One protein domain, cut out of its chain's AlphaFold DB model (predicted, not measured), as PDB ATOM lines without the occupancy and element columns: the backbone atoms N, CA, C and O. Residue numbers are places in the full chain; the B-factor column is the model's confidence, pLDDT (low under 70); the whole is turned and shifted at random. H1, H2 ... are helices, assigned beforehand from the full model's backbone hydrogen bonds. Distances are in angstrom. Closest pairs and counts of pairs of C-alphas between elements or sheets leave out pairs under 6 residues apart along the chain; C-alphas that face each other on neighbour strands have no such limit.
ATOM      1  N   LEU A   2     173.692 172.589 161.592       76.75
ATOM      2  CA  LEU A   2     172.738 173.299 160.701       76.75
ATOM      3  C   LEU A   2     173.371 174.508 159.990       76.75
ATOM      4  O   LEU A   2     173.220 174.668 158.782       76.75
ATOM      5  N   LYS A   3     174.161 175.304 160.724       83.25
ATOM      6  CA  LYS A   3     174.943 176.414 160.152       83.25
ATOM      7  C   LYS A   3     175.952 175.927 159.101       83.25
ATOM      8  O   LYS A   3     176.014 176.486 158.016       83.25
ATOM      9  N   GLU A   4     176.680 174.849 159.396       83.88
ATOM     10  CA  GLU A   4     177.647 174.237 158.465       83.88
ATOM     11  C   GLU A   4     176.961 173.703 157.207       83.88
ATOM     12  O   GLU A   4     177.441 173.939 156.109       83.88
ATOM     13  N   SER A   5     175.809 173.041 157.347       83.00
ATOM     14  CA  SER A   5     175.005 172.589 156.210       83.00
ATOM     15  C   SER A   5     174.628 173.748 155.296       83.00
ATOM     16  O   SER A   5     174.828 173.658 154.089       83.00
ATOM     17  N   LYS A   6     174.122 174.848 155.866       86.56
ATOM     18  CA  LYS A   6     173.671 176.014 155.101       86.56
ATOM     19  C   LYS A   6     174.798 176.684 154.305       86.56
ATOM     20  O   LYS A   6     174.522 177.275 153.267       86.56
ATOM     21  N   ILE A   7     176.036 176.603 154.796       89.38
ATOM     22  CA  ILE A   7     177.210 177.247 154.188       89.38
ATOM     23  C   ILE A   7     177.946 176.295 153.237       89.38
ATOM     24  O   ILE A   7     178.366 176.706 152.162       89.38
ATOM     25  N   ALA A   8     178.113 175.029 153.623       92.19
ATOM     26  CA  ALA A   8     178.995 174.090 152.935       92.19
ATOM     27  C   ALA A   8     178.260 173.081 152.042       92.19
ATOM     28  O   ALA A   8     178.889 172.468 151.186       92.19
ATOM     29  N   CYS A   9     176.955 172.840 152.217       93.69
ATOM     30  CA  CYS A   9     176.254 171.860 151.387       93.69
ATOM     31  C   CYS A   9     176.145 172.353 149.938       93.69
ATOM     32  O   CYS A   9     175.453 173.322 149.654       93.69
ATOM     33  N   MET A  10     176.758 171.629 149.000       94.12
ATOM     34  CA  MET A  10     176.728 171.966 147.567       94.12
ATOM     35  C   MET A  10     175.613 171.266 146.772       94.12
ATOM     36  O   MET A  10     175.665 171.185 145.551       94.12
ATOM     37  N   HIS A  11     174.624 170.692 147.464       92.56
ATOM     38  CA  HIS A  11     173.419 170.101 146.861       92.56
ATOM     39  C   HIS A  11     173.662 169.002 145.796       92.56
ATOM     40  O   HIS A  11     172.803 168.757 144.957       92.56
ATOM     41  N   CYS A  12     174.778 168.267 145.868       95.81
ATOM     42  CA  CYS A  12     175.164 167.240 144.882       95.81
ATOM     43  C   CYS A  12     174.383 165.910 144.952       95.81
ATOM     44  O   CYS A  12     174.678 164.971 144.214       95.81
ATOM     45  N   SER A  13     173.440 165.772 145.888       95.44
ATOM     46  CA  SER A  13     172.608 164.573 146.106       95.44
ATOM     47  C   SER A  13     173.329 163.261 146.454       95.44
ATOM     48  O   SER A  13     172.658 162.284 146.785       95.44
ATOM     49  N   HIS A  14     174.665 163.224 146.502       95.56
ATOM     50  CA  HIS A  14     175.455 162.008 146.760       95.56
ATOM     51  C   HIS A  14     175.036 161.245 148.020       95.56
ATOM     52  O   HIS A  14     174.995 160.017 148.028       95.56
ATOM     53  N   CYS A  15     174.671 161.960 149.086       96.12
ATOM     54  CA  CYS A  15     174.212 161.343 150.327       96.12
ATOM     55  C   CYS A  15     172.903 160.549 150.169       96.12
ATOM     56  O   CYS A  15     172.685 159.606 150.926       96.12
ATOM     57  N   SER A  16     172.051 160.891 149.197       96.38
ATOM     58  CA  SER A  16     170.882 160.088 148.823       96.38
ATOM     59  C   SER A  16     171.215 158.944 147.893       96.38
ATOM     60  O   SER A  16     170.690 157.857 148.098       96.38
ATOM     61  N   GLU A  17     172.108 159.175 146.935       95.81
ATOM     62  CA  GLU A  17     172.505 158.168 145.950       95.81
ATOM     63  C   GLU A  17     173.071 156.902 146.602       95.81
ATOM     64  O   GLU A  17     172.827 155.803 146.120       95.81
ATOM     65  N   VAL A  18     173.756 157.039 147.740       95.38
ATOM     66  CA  VAL A  18     174.305 155.898 148.494       95.38
ATOM     67  C   VAL A  18     173.392 155.393 149.617       95.38
ATOM     68  O   VAL A  18     173.753 154.463 150.338       95.38
ATOM     69  N   CYS A  19     172.245 156.037 149.856       96.94
ATOM     70  CA  CYS A  19     171.419 155.735 151.018       96.94
ATOM     71  C   CYS A  19     170.727 154.373 150.841       96.94
ATOM     72  O   CYS A  19     169.884 154.231 149.957       96.94
ATOM     73  N   PRO A  20     170.978 153.372 151.704       95.81
ATOM     74  CA  PRO A  20     170.434 152.032 151.502       95.81
ATOM     75  C   PRO A  20     168.906 152.010 151.583       95.81
ATOM     76  O   PRO A  20     168.275 151.276 150.834       95.81
ATOM     77  N   ARG A  21     168.301 152.850 152.438       95.88
ATOM     78  CA  ARG A  21     166.837 152.981 152.545       95.88
ATOM     79  C   ARG A  21     166.238 153.602 151.279       95.88
ATOM     80  O   ARG A  21     165.224 153.108 150.804       95.88
ATOM     81  N   ASN A  22     166.904 154.602 150.700       96.19
ATOM     82  CA  ASN A  22     166.517 155.163 149.406       96.19
ATOM     83  C   ASN A  22     166.605 154.119 148.286       96.19
ATOM     84  O   ASN A  22     165.674 153.945 147.509       96.19
ATOM     85  N   LEU A  23     167.710 153.372 148.241       96.38
ATOM     86  CA  LEU A  23     167.957 152.381 147.197       96.38
ATOM     87  C   LEU A  23     167.005 151.181 147.251       96.38
ATOM     88  O   LEU A  23     166.829 150.519 146.231       96.38
ATOM     89  N   ILE A  24     166.384 150.895 148.400       95.62
ATOM     90  CA  ILE A  24     165.303 149.898 148.508       95.62
ATOM     91  C   ILE A  24     163.903 150.486 148.301       95.62
ATOM     92  O   ILE A  24     162.935 149.758 148.457       95.62
ATOM     93  N   GLY A  25     163.802 151.763 147.923       94.56
ATOM     94  CA  GLY A  25     162.552 152.410 147.520       94.56
ATOM     95  C   GLY A  25     161.811 153.162 148.625       94.56
ATOM     96  O   GLY A  25     160.692 153.600 148.395       94.56
ATOM     97  N   HIS A  26     162.392 153.336 149.817       94.75
ATOM     98  CA  HIS A  26     161.802 154.252 150.797       94.75
ATOM     99  C   HIS A  26     162.054 155.711 150.403       94.75
ATOM    100  O   HIS A  26     163.151 156.056 149.954       94.75
ATOM    101  N   ASP A  27     161.100 156.588 150.723       93.00
ATOM    102  CA  ASP A  27     161.177 158.044 150.529       93.00
ATOM    103  C   ASP A  27     162.118 158.738 151.531       93.00
ATOM    104  O   ASP A  27     161.781 159.729 152.179       93.00
ATOM    105  N   LEU A  28     163.332 158.212 151.694       94.94
ATOM    106  CA  LEU A  28     164.384 158.833 152.485       94.94
ATOM    107  C   LEU A  28     165.406 159.482 151.559       94.94
ATOM    108  O   LEU A  28     166.197 158.798 150.916       94.94
ATOM    109  N   HIS A  29     165.445 160.813 151.545       95.31
ATOM    110  CA  HIS A  29     166.388 161.566 150.723       95.31
ATOM    111  C   HIS A  29     167.252 162.496 151.586       95.31
ATOM    112  O   HIS A  29     166.895 163.664 151.748       95.31
ATOM    113  N   PRO A  30     168.403 162.026 152.117       95.69
ATOM    114  CA  PRO A  30     169.299 162.841 152.934       95.69
ATOM    115  C   PRO A  30     169.567 164.250 152.389       95.69
ATOM    116  O   PRO A  30     169.478 165.207 153.146       95.69
ATOM    117  N   HIS A  31     169.819 164.425 151.086       94.69
ATOM    118  CA  HIS A  31     170.091 165.764 150.530       94.69
ATOM    119  C   HIS A  31     168.893 166.720 150.635       94.69
ATOM    120  O   HIS A  31     169.080 167.908 150.891       94.69
ATOM    121  N   LYS A  32     167.663 166.213 150.477       94.25
ATOM    122  CA  LYS A  32     166.429 166.993 150.647       94.25
ATOM    123  C   LYS A  32     166.205 167.342 152.116       94.25
ATOM    124  O   LYS A  32     165.876 168.483 152.414       94.25
ATOM    125  N   MET A  33     166.491 166.414 153.028       92.19
ATOM    126  CA  MET A  33     166.414 166.667 154.471       92.19
ATOM    127  C   MET A  33     167.397 167.754 154.922       92.19
ATOM    128  O   MET A  33     167.013 168.653 155.665       92.19
ATOM    129  N   MET A  34     168.637 167.732 154.416       92.31
ATOM    130  CA  MET A  34     169.619 168.797 154.670       92.31
ATOM    131  C   MET A  34     169.104 170.167 154.195       92.31
ATOM    132  O   MET A  34     169.282 171.166 154.890       92.31
ATOM    133  N   ARG A  35     168.430 170.213 153.036       90.44
ATOM    134  CA  ARG A  35     167.842 171.439 152.474       90.44
ATOM    135  C   ARG A  35     166.655 171.947 153.293       90.44
ATOM    136  O   ARG A  35     166.662 173.124 153.640       90.44
ATOM    137  N   ILE A  36     165.699 171.084 153.657       89.25
ATOM    138  CA  ILE A  36     164.567 171.457 154.530       89.25
ATOM    139  C   ILE A  36     165.097 172.085 155.813       89.25
ATOM    140  O   ILE A  36     164.672 173.170 156.182       89.25
ATOM    141  N   ALA A  37     166.074 171.450 156.456       86.94
ATOM    142  CA  ALA A  37     166.602 171.945 157.721       86.94
ATOM    143  C   ALA A  37     167.427 173.242 157.593       86.94
ATOM    144  O   ALA A  37     167.609 173.949 158.580       86.94
ATOM    145  N   SER A  38     167.951 173.556 156.402       88.19
ATOM    146  CA  SER A  38     168.764 174.763 156.169       88.19
ATOM    147  C   SER A  38     167.939 175.963 155.687       88.19
ATOM    148  O   SER A  38     168.322 177.107 155.946       88.19
ATOM    149  N   TYR A  39     166.831 175.711 154.980       86.12
ATOM    150  CA  TYR A  39     166.048 176.735 154.272       86.12
ATOM    151  C   TYR A  39     164.552 176.737 154.613       86.12
ATOM    152  O   TYR A  39     163.825 177.575 154.091       86.12
ATOM    153  N   ASN A  40     164.079 175.821 155.463       81.94
ATOM    154  CA  ASN A  40     162.676 175.667 155.870       81.94
ATOM    155  C   ASN A  40     161.670 175.480 154.716       81.94
ATOM    156  O   ASN A  40     160.473 175.648 154.918       81.94
ATOM    157  N   SER A  41     162.122 175.128 153.508       78.38
ATOM    158  CA  SER A  41     161.240 174.927 152.356       78.38
ATOM    159  C   SER A  41     161.863 174.018 151.292       78.38
ATOM    160  O   SER A  41     163.083 173.993 151.096       78.38
ATOM    161  N   LEU A  42     161.003 173.278 150.590       77.00
ATOM    162  CA  LEU A  42     161.284 172.594 149.331       77.00
ATOM    163  C   LEU A  42     160.120 172.832 148.370       77.00
ATOM    164  O   LEU A  42     158.966 172.828 148.781       77.00
ATOM    165  N   CYS A  43     160.408 172.893 147.071       76.06
ATOM    166  CA  CYS A  43     159.397 172.765 146.015       76.06
ATOM    167  C   CYS A  43     158.989 171.288 145.805       76.06
ATOM    168  O   CYS A  43     158.907 170.820 144.674       76.06
ATOM    169  N   ASP A  44     158.853 170.519 146.887       77.94
ATOM    170  CA  ASP A  44     158.509 169.096 146.870       77.94
ATOM    171  C   ASP A  44     157.731 168.739 148.140       77.94
ATOM    172  O   ASP A  44     158.302 168.633 149.224       77.94
ATOM    173  N   ASN A  45     156.425 168.526 147.984       79.31
ATOM    174  CA  ASN A  45     155.518 168.238 149.096       79.31
ATOM    175  C   ASN A  45     155.612 166.784 149.584       79.31
ATOM    176  O   ASN A  45     155.027 166.450 150.611       79.31
ATOM    177  N   LYS A  46     156.323 165.902 148.865       82.81
ATOM    178  CA  LYS A  46     156.442 164.483 149.243       82.81
ATOM    179  C   LYS A  46     157.433 164.259 150.379       82.81
ATOM    180  O   LYS A  46     157.351 163.247 151.071       82.81
ATOM    181  N   ILE A  47     158.389 165.170 150.557       88.12
ATOM    182  CA  ILE A  47     159.465 165.020 151.535       88.12
ATOM    183  C   ILE A  47     159.239 165.973 152.693       88.12
ATOM    184  O   ILE A  47     159.314 167.189 152.551       88.12
ATOM    185  N   THR A  48     159.005 165.390 153.860       90.75
ATOM    186  CA  THR A  48     158.730 166.102 155.106       90.75
ATOM    187  C   THR A  48     159.775 165.737 156.164       90.75
ATOM    188  O   THR A  48     160.469 164.724 156.025       90.75
ATOM    189  N   PRO A  49     159.884 166.503 157.264       90.69
ATOM    190  CA  PRO A  49     160.713 166.120 158.406       90.69
ATOM    191  C   PRO A  49     160.430 164.704 158.934       90.69
ATOM    192  O   PRO A  49     161.358 164.024 159.370       90.69
ATOM    193  N   VAL A  50     159.186 164.218 158.813       93.25
ATOM    194  CA  VAL A  50     158.761 162.881 159.266       93.25
ATOM    195  C   VAL A  50     159.515 161.766 158.542       93.25
ATOM    196  O   VAL A  50     159.846 160.749 159.154       93.25
ATOM    197  N   ASN A  51     159.914 161.981 157.282       94.38
ATOM    198  CA  ASN A  51     160.723 161.024 156.527       94.38
ATOM    199  C   ASN A  51     162.057 160.703 157.229       94.38
ATOM    200  O   ASN A  51     162.628 159.643 156.975       94.38
ATOM    201  N   ALA A  52     162.544 161.543 158.159       95.06
ATOM    202  CA  ALA A  52     163.713 161.233 158.983       95.06
ATOM    203  C   ALA A  52     163.565 159.902 159.742       95.06
ATOM    204  O   ALA A  52     164.570 159.202 159.908       95.06
ATOM    205  N   TYR A  53     162.347 159.495 160.133       95.75
ATOM    206  CA  TYR A  53     162.086 158.208 160.794       95.75
ATOM    207  C   TYR A  53     162.528 156.996 159.969       95.75
ATOM    208  O   TYR A  53     162.965 155.999 160.542       95.75
ATOM    209  N   LEU A  54     162.540 157.100 158.637       95.81
ATOM    210  CA  LEU A  54     162.999 156.031 157.750       95.81
ATOM    211  C   LEU A  54     164.511 155.771 157.845       95.81
ATOM    212  O   LEU A  54     164.979 154.739 157.359       95.81
ATOM    213  N   CYS A  55     165.294 156.684 158.430       96.31
ATOM    214  CA  CYS A  55     166.740 156.539 158.581       96.31
ATOM    215  C   CYS A  55     167.094 155.407 159.558       96.31
ATOM    216  O   CYS A  55     166.712 155.453 160.719       96.31
ATOM    217  N   CYS A  56     167.900 154.434 159.132       94.25
ATOM    218  CA  CYS A  56     168.379 153.344 159.995       94.25
ATOM    219  C   CYS A  56     169.713 153.638 160.706       94.25
ATOM    220  O   CYS A  56     170.275 152.752 161.334       94.25
ATOM    221  N   GLY A  57     170.270 154.846 160.569       95.44
ATOM    222  CA  GLY A  57     171.526 155.202 161.239       95.44
ATOM    223  C   GLY A  57     172.786 154.537 160.665       95.44
ATOM    224  O   GLY A  57     173.798 154.500 161.345       95.44
ATOM    225  N   CYS A  58     172.776 154.062 159.411       94.81
ATOM    226  CA  CYS A  58     173.936 153.395 158.783       94.81
ATOM    227  C   CYS A  58     175.159 154.295 158.500       94.81
ATOM    228  O   CYS A  58     176.207 153.797 158.105       94.81
ATOM    229  N   ARG A  59     175.017 155.623 158.623       95.69
ATOM    230  CA  ARG A  59     176.077 156.639 158.435       95.69
ATOM    231  C   ARG A  59     176.743 156.715 157.051       95.69
ATOM    232  O   ARG A  59     177.587 157.579 156.848       95.69
ATOM    233  N   LEU A  60     176.325 155.937 156.049       95.19
ATOM    234  CA  LEU A  60     176.884 156.028 154.683       95.19
ATOM    235  C   LEU A  60     176.810 157.437 154.072       95.19
ATOM    236  O   LEU A  60     177.702 157.840 153.330       95.19
ATOM    237  N   CYS A  61     175.782 158.213 154.418       95.62
ATOM    238  CA  CYS A  61     175.631 159.594 153.966       95.62
ATOM    239  C   CYS A  61     176.733 160.546 154.469       95.62
ATOM    240  O   CYS A  61     176.998 161.535 153.794       95.62
ATOM    241  N   GLU A  62     177.372 160.255 155.609       95.06
ATOM    242  CA  GLU A  62     178.559 160.974 156.099       95.06
ATOM    243  C   GLU A  62     179.778 160.607 155.246       95.06
ATOM    244  O   GLU A  62     180.435 161.480 154.688       95.06
ATOM    245  N   TYR A  63     180.018 159.312 155.025       93.94
ATOM    246  CA  TYR A  63     181.175 158.845 154.251       93.94
ATOM    247  C   TYR A  63     181.119 159.180 152.755       93.94
ATOM    248  O   TYR A  63     182.168 159.213 152.095       93.94
ATOM    249  N   ALA A  64     179.924 159.402 152.210       94.06
ATOM    250  CA  ALA A  64     179.724 159.832 150.831       94.06
ATOM    251  C   ALA A  64     179.698 161.356 150.654       94.06
ATOM    252  O   ALA A  64     179.799 161.827 149.522       94.06
ATOM    253  N   CYS A  65     179.556 162.138 151.728       94.81
ATOM    254  CA  CYS A  65     179.529 163.589 151.609       94.81
ATOM    255  C   CYS A  65     180.923 164.121 151.261       94.81
ATOM    256  O   CYS A  65     181.856 163.993 152.047       94.81
ATOM    257  N   ILE A  66     181.050 164.770 150.105       93.69
ATOM    258  CA  ILE A  66     182.311 165.396 149.673       93.69
ATOM    259  C   ILE A  66     182.666 166.655 150.475       93.69
ATOM    260  O   ILE A  66     183.820 167.057 150.498       93.69
ATOM    261  N   MET A  67     181.688 167.218 151.188       95.06
ATOM    262  CA  MET A  67     181.854 168.370 152.081       95.06
ATOM    263  C   MET A  67     182.005 167.952 153.553       95.06
ATOM    264  O   MET A  67     181.919 168.798 154.436       95.06
ATOM    265  N   ASN A  68     182.170 166.649 153.832       92.44
ATOM    266  CA  ASN A  68     182.290 166.081 155.182       92.44
ATOM    267  C   ASN A  68     181.144 166.462 156.144       92.44
ATOM    268  O   ASN A  68     181.321 166.523 157.360       92.44
ATOM    269  N   LEU A  69     179.939 166.692 155.613       94.62
ATOM    270  CA  LEU A  69     178.740 166.896 156.427       94.62
ATOM    271  C   LEU A  69     178.214 165.558 156.961       94.62
ATOM    272  O   LEU A  69     178.455 164.494 156.390       94.62
ATOM    273  N   GLN A  70     177.410 165.616 158.026       94.19
ATOM    274  CA  GLN A  70     176.888 164.434 158.724       94.19
ATOM    275  C   GLN A  70     175.345 164.353 158.668       94.19
ATOM    276  O   GLN A  70     174.688 164.553 159.690       94.19
ATOM    277  N   PRO A  71     174.719 164.023 157.514       95.19
ATOM    278  CA  PRO A  71     173.255 163.995 157.396       95.19
ATOM    279  C   PRO A  71     172.543 163.046 158.366       95.19
ATOM    280  O   PRO A  71     171.407 163.293 158.755       95.19
ATOM    281  N   TRP A  72     173.197 161.960 158.792       95.31
ATOM    282  CA  TRP A  72     172.608 161.041 159.771       95.31
ATOM    283  C   TRP A  72     172.392 161.706 161.139       95.31
ATOM    284  O   TRP A  72     171.385 161.418 161.781       95.31
ATOM    285  N   LYS A  73     173.280 162.622 161.560       94.50
ATOM    286  CA  LYS A  73     173.110 163.391 162.801       94.50
ATOM    287  C   LYS A  73     171.913 164.325 162.696       94.50
ATOM    288  O   LYS A  73     171.160 164.439 163.655       94.50
ATOM    289  N   LEU A  74     171.700 164.936 161.527       92.75
ATOM    290  CA  LEU A  74     170.502 165.736 161.269       92.75
ATOM    291  C   LEU A  74     169.240 164.891 161.391       92.75
ATOM    292  O   LEU A  74     168.296 165.311 162.043       92.75
ATOM    293  N   HIS A  75     169.221 163.694 160.806       94.50
ATOM    294  CA  HIS A  75     168.062 162.817 160.936       94.50
ATOM    295  C   HIS A  75     167.799 162.409 162.386       94.50
ATOM    296  O   HIS A  75     166.641 162.379 162.780       94.50
ATOM    297  N   ASN A  76     168.835 162.109 163.173       94.44
ATOM    298  CA  ASN A  76     168.659 161.793 164.592       94.44
ATOM    299  C   ASN A  76     168.101 162.994 165.360       94.44
ATOM    300  O   ASN A  76     167.068 162.851 165.997       94.44
ATOM    301  N   LEU A  77     168.686 164.182 165.172       92.94
ATOM    302  CA  LEU A  77     168.177 165.417 165.768       92.94
ATOM    303  C   LEU A  77     166.697 165.644 165.423       92.94
ATOM    304  O   LEU A  77     165.893 165.896 166.308       92.94
ATOM    305  N   LEU A  78     166.320 165.502 164.148       92.50
ATOM    306  CA  LEU A  78     164.928 165.652 163.719       92.50
ATOM    307  C   LEU A  78     164.003 164.620 164.373       92.50
ATOM    308  O   LEU A  78     162.900 164.975 164.776       92.50
ATOM    309  N   LYS A  79     164.425 163.356 164.490       94.62
ATOM    310  CA  LYS A  79     163.639 162.319 165.178       94.62
ATOM    311  C   LYS A  79     163.450 162.632 166.656       94.62
ATOM    312  O   LYS A  79     162.347 162.430 167.156       94.62
ATOM    313  N   ASP A  80     164.504 163.091 167.322       94.06
ATOM    314  CA  ASP A  80     164.484 163.424 168.744       94.06
ATOM    315  C   ASP A  80     163.546 164.611 168.987       94.06
ATOM    316  O   ASP A  80     162.595 164.488 169.756       94.06
ATOM    317  N   THR A  81     163.688 165.693 168.211       93.44
ATOM    318  CA  THR A  81     162.780 166.850 168.266       93.44
ATOM    319  C   THR A  81     161.332 166.461 167.960       93.44
ATOM    320  O   THR A  81     160.415 166.880 168.662       93.44
ATOM    321  N   MET A  82     161.081 165.643 166.934       95.06
ATOM    322  CA  MET A  82     159.721 165.179 166.626       95.06
ATOM    323  C   MET A  82     159.135 164.336 167.763       95.06
ATOM    324  O   MET A  82     157.977 164.532 168.125       95.06
ATOM    325  N   LYS A  83     159.938 163.454 168.367       94.75
ATOM    326  CA  LYS A  83     159.532 162.630 169.509       94.75
ATOM    327  C   LYS A  83     159.183 163.487 170.728       94.75
ATOM    328  O   LYS A  83     158.161 163.225 171.355       94.75
ATOM    329  N   GLU A  84     159.986 164.504 171.039       96.31
ATOM    330  CA  GLU A  84     159.718 165.472 172.117       96.31
ATOM    331  C   GLU A  84     158.398 166.222 171.900       96.31
ATOM    332  O   GLU A  84     157.657 166.463 172.847       96.31
ATOM    333  N   ASN A  85     158.059 166.518 170.643       95.88
ATOM    334  CA  ASN A  85     156.804 167.165 170.260       95.88
ATOM    335  C   ASN A  85     155.633 166.179 170.061       95.88
ATOM    336  O   ASN A  85     154.585 166.558 169.543       95.88
ATOM    337  N   GLY A  86     155.791 164.903 170.430       95.62
ATOM    338  CA  GLY A  86     154.734 163.890 170.325       95.62
ATOM    339  C   GLY A  86     154.410 163.432 168.895       95.62
ATOM    340  O   GLY A  86     153.458 162.675 168.693       95.62
ATOM    341  N   ILE A  87     155.198 163.840 167.898       95.50
ATOM    342  CA  ILE A  87     155.034 163.421 166.505       95.50
ATOM    343  C   ILE A  87     155.568 161.994 166.376       95.50
ATOM    344  O   ILE A  87     156.740 161.724 166.631       95.50
ATOM    345  N   LYS A  88     154.701 161.057 165.988       92.62
ATOM    346  CA  LYS A  88     155.059 159.643 165.808       92.62
ATOM    347  C   LYS A  88     155.472 159.350 164.366       92.62
ATOM    348  O   LYS A  88     155.115 160.071 163.436       92.62
ATOM    349  N   ASN A  89     156.192 158.245 164.178       93.12
ATOM    350  CA  ASN A  89     156.502 157.735 162.846       93.12
ATOM    351  C   ASN A  89     155.214 157.319 162.112       93.12
ATOM    352  O   ASN A  89     154.586 156.333 162.489       93.12
ATOM    353  N   SER A  90     154.854 158.043 161.052       92.06
ATOM    354  CA  SER A  90     153.745 157.696 160.152       92.06
ATOM    355  C   SER A  90     154.204 157.003 158.862       92.06
ATOM    356  O   SER A  90     153.375 156.579 158.059       92.06
ATOM    357  N   CYS A  91     155.515 156.856 158.645       90.38
ATOM    358  CA  CYS A  91     156.081 156.246 157.446       90.38
ATOM    359  C   CYS A  91     156.012 154.710 157.515       90.38
ATOM    360  O   CYS A  91     157.028 154.044 157.727       90.38
ATOM    361  N   ASN A  92     154.813 154.156 157.321       87.69
ATOM    362  CA  ASN A  92     154.542 152.713 157.398       87.69
ATOM    363  C   ASN A  92     154.469 152.020 156.027       87.69
ATOM    364  O   ASN A  92     154.307 150.805 155.958       87.69
ATOM    365  N   ASN A  93     154.600 152.779 154.939       85.88
ATOM    366  CA  ASN A  93     154.479 152.240 153.589       85.88
ATOM    367  C   ASN A  93     155.636 151.286 153.267       85.88
ATOM    368  O   ASN A  93     156.817 151.614 153.452       85.88
ATOM    369  N   GLN A  94     155.287 150.118 152.730       89.50
ATOM    370  CA  GLN A  94     156.251 149.210 152.128       89.50
ATOM    371  C   GLN A  94     156.666 149.757 150.752       89.50
ATOM    372  O   GLN A  94     155.797 150.143 149.972       89.50
ATOM    373  N   PRO A  95     157.968 149.803 150.426       91.44
ATOM    374  CA  PRO A  95     158.411 150.189 149.094       91.44
ATOM    375  C   PRO A  95     157.886 149.230 148.030       91.44
ATOM    376  O   PRO A  95     158.076 148.022 148.148       91.44
ATOM    377  N   GLU A  96     157.302 149.769 146.961       91.69
ATOM    378  CA  GLU A  96     156.826 148.965 145.827       91.69
ATOM    379  C   GLU A  96     157.980 148.310 145.062       91.69
ATOM    380  O   GLU A  96     157.888 147.168 144.615       91.69
ATOM    381  N   LYS A  97     159.090 149.041 144.894       94.94
ATOM    382  CA  LYS A  97     160.263 148.576 144.151       94.94
ATOM    383  C   LYS A  97     161.549 149.224 144.638       94.94
ATOM    384  O   LYS A  97     161.584 150.399 144.998       94.94
ATOM    385  N   ALA A  98     162.636 148.462 144.573       96.12
ATOM    386  CA  ALA A  98     163.976 149.002 144.749       96.12
ATOM    387  C   ALA A  98     164.378 149.892 143.562       96.12
ATOM    388  O   ALA A  98     163.862 149.770 142.449       96.12
ATOM    389  N   HIS A  99     165.354 150.769 143.789       95.31
ATOM    390  CA  HIS A  99     165.926 151.596 142.737       95.31
ATOM    391  C   HIS A  99     166.571 150.702 141.652       95.31
ATOM    392  O   HIS A  99     167.402 149.859 142.007       95.31
ATOM    393  N   PRO A 100     166.293 150.899 140.345       95.75
ATOM    394  CA  PRO A 100     166.780 150.014 139.275       95.75
ATOM    395  C   PRO A 100     168.302 149.825 139.288       95.75
ATOM    396  O   PRO A 100     168.820 148.721 139.178       95.75
ATOM    397  N   PHE A 101     169.031 150.915 139.536       95.62
ATOM    398  CA  PHE A 101     170.493 150.915 139.610       95.62
ATOM    399  C   PHE A 101     171.059 150.648 141.015       95.62
ATOM    400  O   PHE A 101     172.205 151.002 141.284       95.62
ATOM    401  N   ARG A 102     170.294 150.047 141.942       95.06
ATOM    402  CA  ARG A 102     170.744 149.793 143.327       95.06
ATOM    403  C   ARG A 102     172.104 149.109 143.387       95.06
ATOM    404  O   ARG A 102     172.918 149.488 144.219       95.06
ATOM    405  N   ASN A 103     172.349 148.120 142.530       93.69
ATOM    406  CA  ASN A 103     173.613 147.380 142.514       93.69
ATOM    407  C   ASN A 103     174.804 148.250 142.083       93.69
ATOM    408  O   ASN A 103     175.889 148.072 142.623       93.69
ATOM    409  N   LEU A 104     174.583 149.230 141.200       93.88
ATOM    410  CA  LEU A 104     175.615 150.156 140.718       93.88
ATOM    411  C   LEU A 104     175.856 151.335 141.674       93.88
ATOM    412  O   LEU A 104     176.922 151.935 141.659       93.88
ATOM    413  N   LYS A 105     174.870 151.666 142.517       93.56
ATOM    414  CA  LYS A 105     174.933 152.770 143.490       93.56
ATOM    415  C   LYS A 105     175.453 152.355 144.875       93.56
ATOM    416  O   LYS A 105     175.517 153.184 145.785       93.56
ATOM    417  N   ARG A 106     175.802 151.077 145.080       92.12
ATOM    418  CA  ARG A 106     176.339 150.602 146.366       92.12
ATOM    419  C   ARG A 106     177.663 151.295 146.667       92.12
ATOM    420  O   ARG A 106     178.524 151.420 145.801       92.12
ATOM    421  N   TYR A 107     177.841 151.697 147.920       92.25
ATOM    422  CA  TYR A 107     179.126 152.212 148.369       92.25
ATOM    423  C   TYR A 107     180.157 151.068 148.415       92.25
ATOM    424  O   TYR A 107     179.867 150.044 149.039       92.25
ATOM    425  N   PRO A 108     181.346 151.211 147.800       93.19
ATOM    426  CA  PRO A 108     182.371 150.170 147.836       93.19
ATOM    427  C   PRO A 108     182.849 149.894 149.269       93.19
ATOM    428  O   PRO A 108     183.323 150.801 149.959       93.19
ATOM    429  N   VAL A 109     182.731 148.642 149.721       92.62
ATOM    430  CA  VAL A 109     183.045 148.244 151.108       92.62
ATOM    431  C   VAL A 109     184.528 148.438 151.426       92.62
ATOM    432  O   VAL A 109     184.856 149.011 152.458       92.62
ATOM    433  N   ASN A 110     185.423 148.086 150.503       94.19
ATOM    434  CA  ASN A 110     186.865 148.322 150.633       94.19
ATOM    435  C   ASN A 110     187.210 149.807 150.876       94.19
ATOM    436  O   ASN A 110     188.054 150.135 151.710       94.19
ATOM    437  N   LYS A 111     186.513 150.734 150.202       93.56
ATOM    438  CA  LYS A 111     186.676 152.179 150.428       93.56
ATOM    439  C   LYS A 111     186.208 152.583 151.826       93.56
ATOM    440  O   LYS A 111     186.830 153.446 152.447       93.56
ATOM    441  N   LEU A 112     185.127 151.975 152.316       93.81
ATOM    442  CA  LEU A 112     184.603 152.230 153.656       93.81
ATOM    443  C   LEU A 112     185.570 151.731 154.736       93.81
ATOM    444  O   LEU A 112     185.888 152.498 155.639       93.81
ATOM    445  N   ILE A 113     186.088 150.508 154.602       94.94
ATOM    446  CA  ILE A 113     187.083 149.912 155.510       94.94
ATOM    447  C   ILE A 113     188.296 150.833 155.656       94.94
ATOM    448  O   ILE A 113     188.680 151.185 156.772       94.94
ATOM    449  N   ARG A 114     188.844 151.316 154.532       94.50
ATOM    450  CA  ARG A 114     189.967 152.261 154.543       94.50
ATOM    451  C   ARG A 114     189.617 153.579 155.238       94.50
ATOM    452  O   ARG A 114     190.413 154.064 156.035       94.50
ATOM    453  N   LYS A 115     188.438 154.155 154.968       91.44
ATOM    454  CA  LYS A 115     187.983 155.400 155.621       91.44
ATOM    455  C   LYS A 115     187.776 155.251 157.129       91.44
ATOM    456  O   LYS A 115     187.983 156.218 157.852       91.44
ATOM    457  N   LEU A 116     187.351 154.076 157.584       92.88
ATOM    458  CA  LEU A 116     187.154 153.768 159.001       92.88
ATOM    459  C   LEU A 116     188.464 153.452 159.737       92.88
ATOM    460  O   LEU A 116     188.437 153.291 160.951       92.88
ATOM    461  N   GLY A 117     189.590 153.333 159.023       94.75
ATOM    462  CA  GLY A 117     190.853 152.891 159.616       94.75
ATOM    463  C   GLY A 117     190.855 151.405 159.990       94.75
ATOM    464  O   GLY A 117     191.640 150.990 160.830       94.75
ATOM    465  N   LEU A 118     189.993 150.591 159.371       95.94
ATOM    466  CA  LEU A 118     189.820 149.173 159.718       95.94
ATOM    467  C   LEU A 118     190.654 148.220 158.855       95.94
ATOM    468  O   LEU A 118     190.461 147.012 158.908       95.94
ATOM    469  N   THR A 119     191.583 148.744 158.052       96.06
ATOM    470  CA  THR A 119     192.341 147.931 157.081       96.06
ATOM    471  C   THR A 119     193.164 146.839 157.770       96.06
ATOM    472  O   THR A 119     193.229 145.722 157.279       96.06
ATOM    473  N   GLU A 120     193.740 147.123 158.941       95.69
ATOM    474  CA  GLU A 120     194.531 146.146 159.708       95.69
ATOM    475  C   GLU A 120     193.684 145.019 160.327       95.69
ATOM    476  O   GLU A 120     194.227 143.974 160.701       95.69
ATOM    477  N   TYR A 121     192.367 145.226 160.415       93.62
ATOM    478  CA  TYR A 121     191.388 144.286 160.963       93.62
ATOM    479  C   TYR A 121     190.635 143.504 159.876       93.62
ATOM    480  O   TYR A 121     189.970 142.524 160.203       93.62
ATOM    481  N   ASP A 122     190.739 143.900 158.601       93.31
ATOM    482  CA  ASP A 122     190.121 143.214 157.455       93.31
ATOM    483  C   ASP A 122     190.927 141.963 157.073       93.31
ATOM    484  O   ASP A 122     191.609 141.891 156.052       93.31
TER     485      ASP A 122
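What this domain is: This is residues 2 to 122 of the 199 residues of the protein "Electron transport complex subunit RsxC" of bioreactor metagenome (UniProt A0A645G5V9). A cluster of mostly short, crossed helices: H4 packs on H1, H2, H5 and H7, with H1 across its far end, H5 crosses H7, the longest helix, and H2 and H6 pack together by the first residues of H7. From the other end of H7 a long link, residues 85 to 108, swings round the outside to H8, set off to one side beyond H6. The printed part has 121 residues, with eight named helices, H1 to H8 in chain order, and no named strand. The class is all helix, with 56 of 121 residues in named elements, under half. The whole is compact, with a radius of gyration of the C-alphas of 14.8 A and spans of 45 by 36 by 27 A.

How they stand to each other: H7, residues 71 to 84, touches H5, residues 49 to 54, only just about perpendicular at 71 degrees; their closest C-alphas, Ala 52 and His 75, are 5.0 A apart. With residues 71 to 75 alone H7 touches H4, residues 30 to 39, at a steep tilt of 64 degrees, the closest C-alphas being Pro 30 and Pro 71, 6.1 A. H4 and H5 form a helical hairpin but only just touch, with 3 pairs of C-alphas within 8 A, the closest Met 33 and Pro 49, 6.9 A. H6, residues 60 to 63, touches H2, residues 14 to 17, at C-alphas Cys 61 and Cys 15, 4.3 A. H1, residues 2 to 8, touches H4, about perpendicular at 75 degrees, closest at C-alphas Lys 6 and Ser 38, 5.2 A. H3, residues 20 to 23, and H8, residues 109 to 115, touch no helix. Every O i to N i+4 pair is within hydrogen-bond range in H1, H4, H7 and H8; H5 has 0 of 2, but 3 of 3 O i to N i+3 pairs; H2, H3 and H6 are too short for an i+4 pair.

Where its parts are: H7 is 20.1 A long, from C-alpha 71 at (173.255, 163.995, 157.396) to C-alpha 84 at (159.718, 165.472, 172.117). H4 is 14.3 A long. H8 ends with C-alpha 115 at (187.983, 155.400, 155.621).

The domain as a whole: The C-alphas farthest apart, Cys 43 and Glu 120, are 46.2 A apart. The link from H7 to H8 is long, and the printed part has no cut. No printed residue is under 70 in pLDDT.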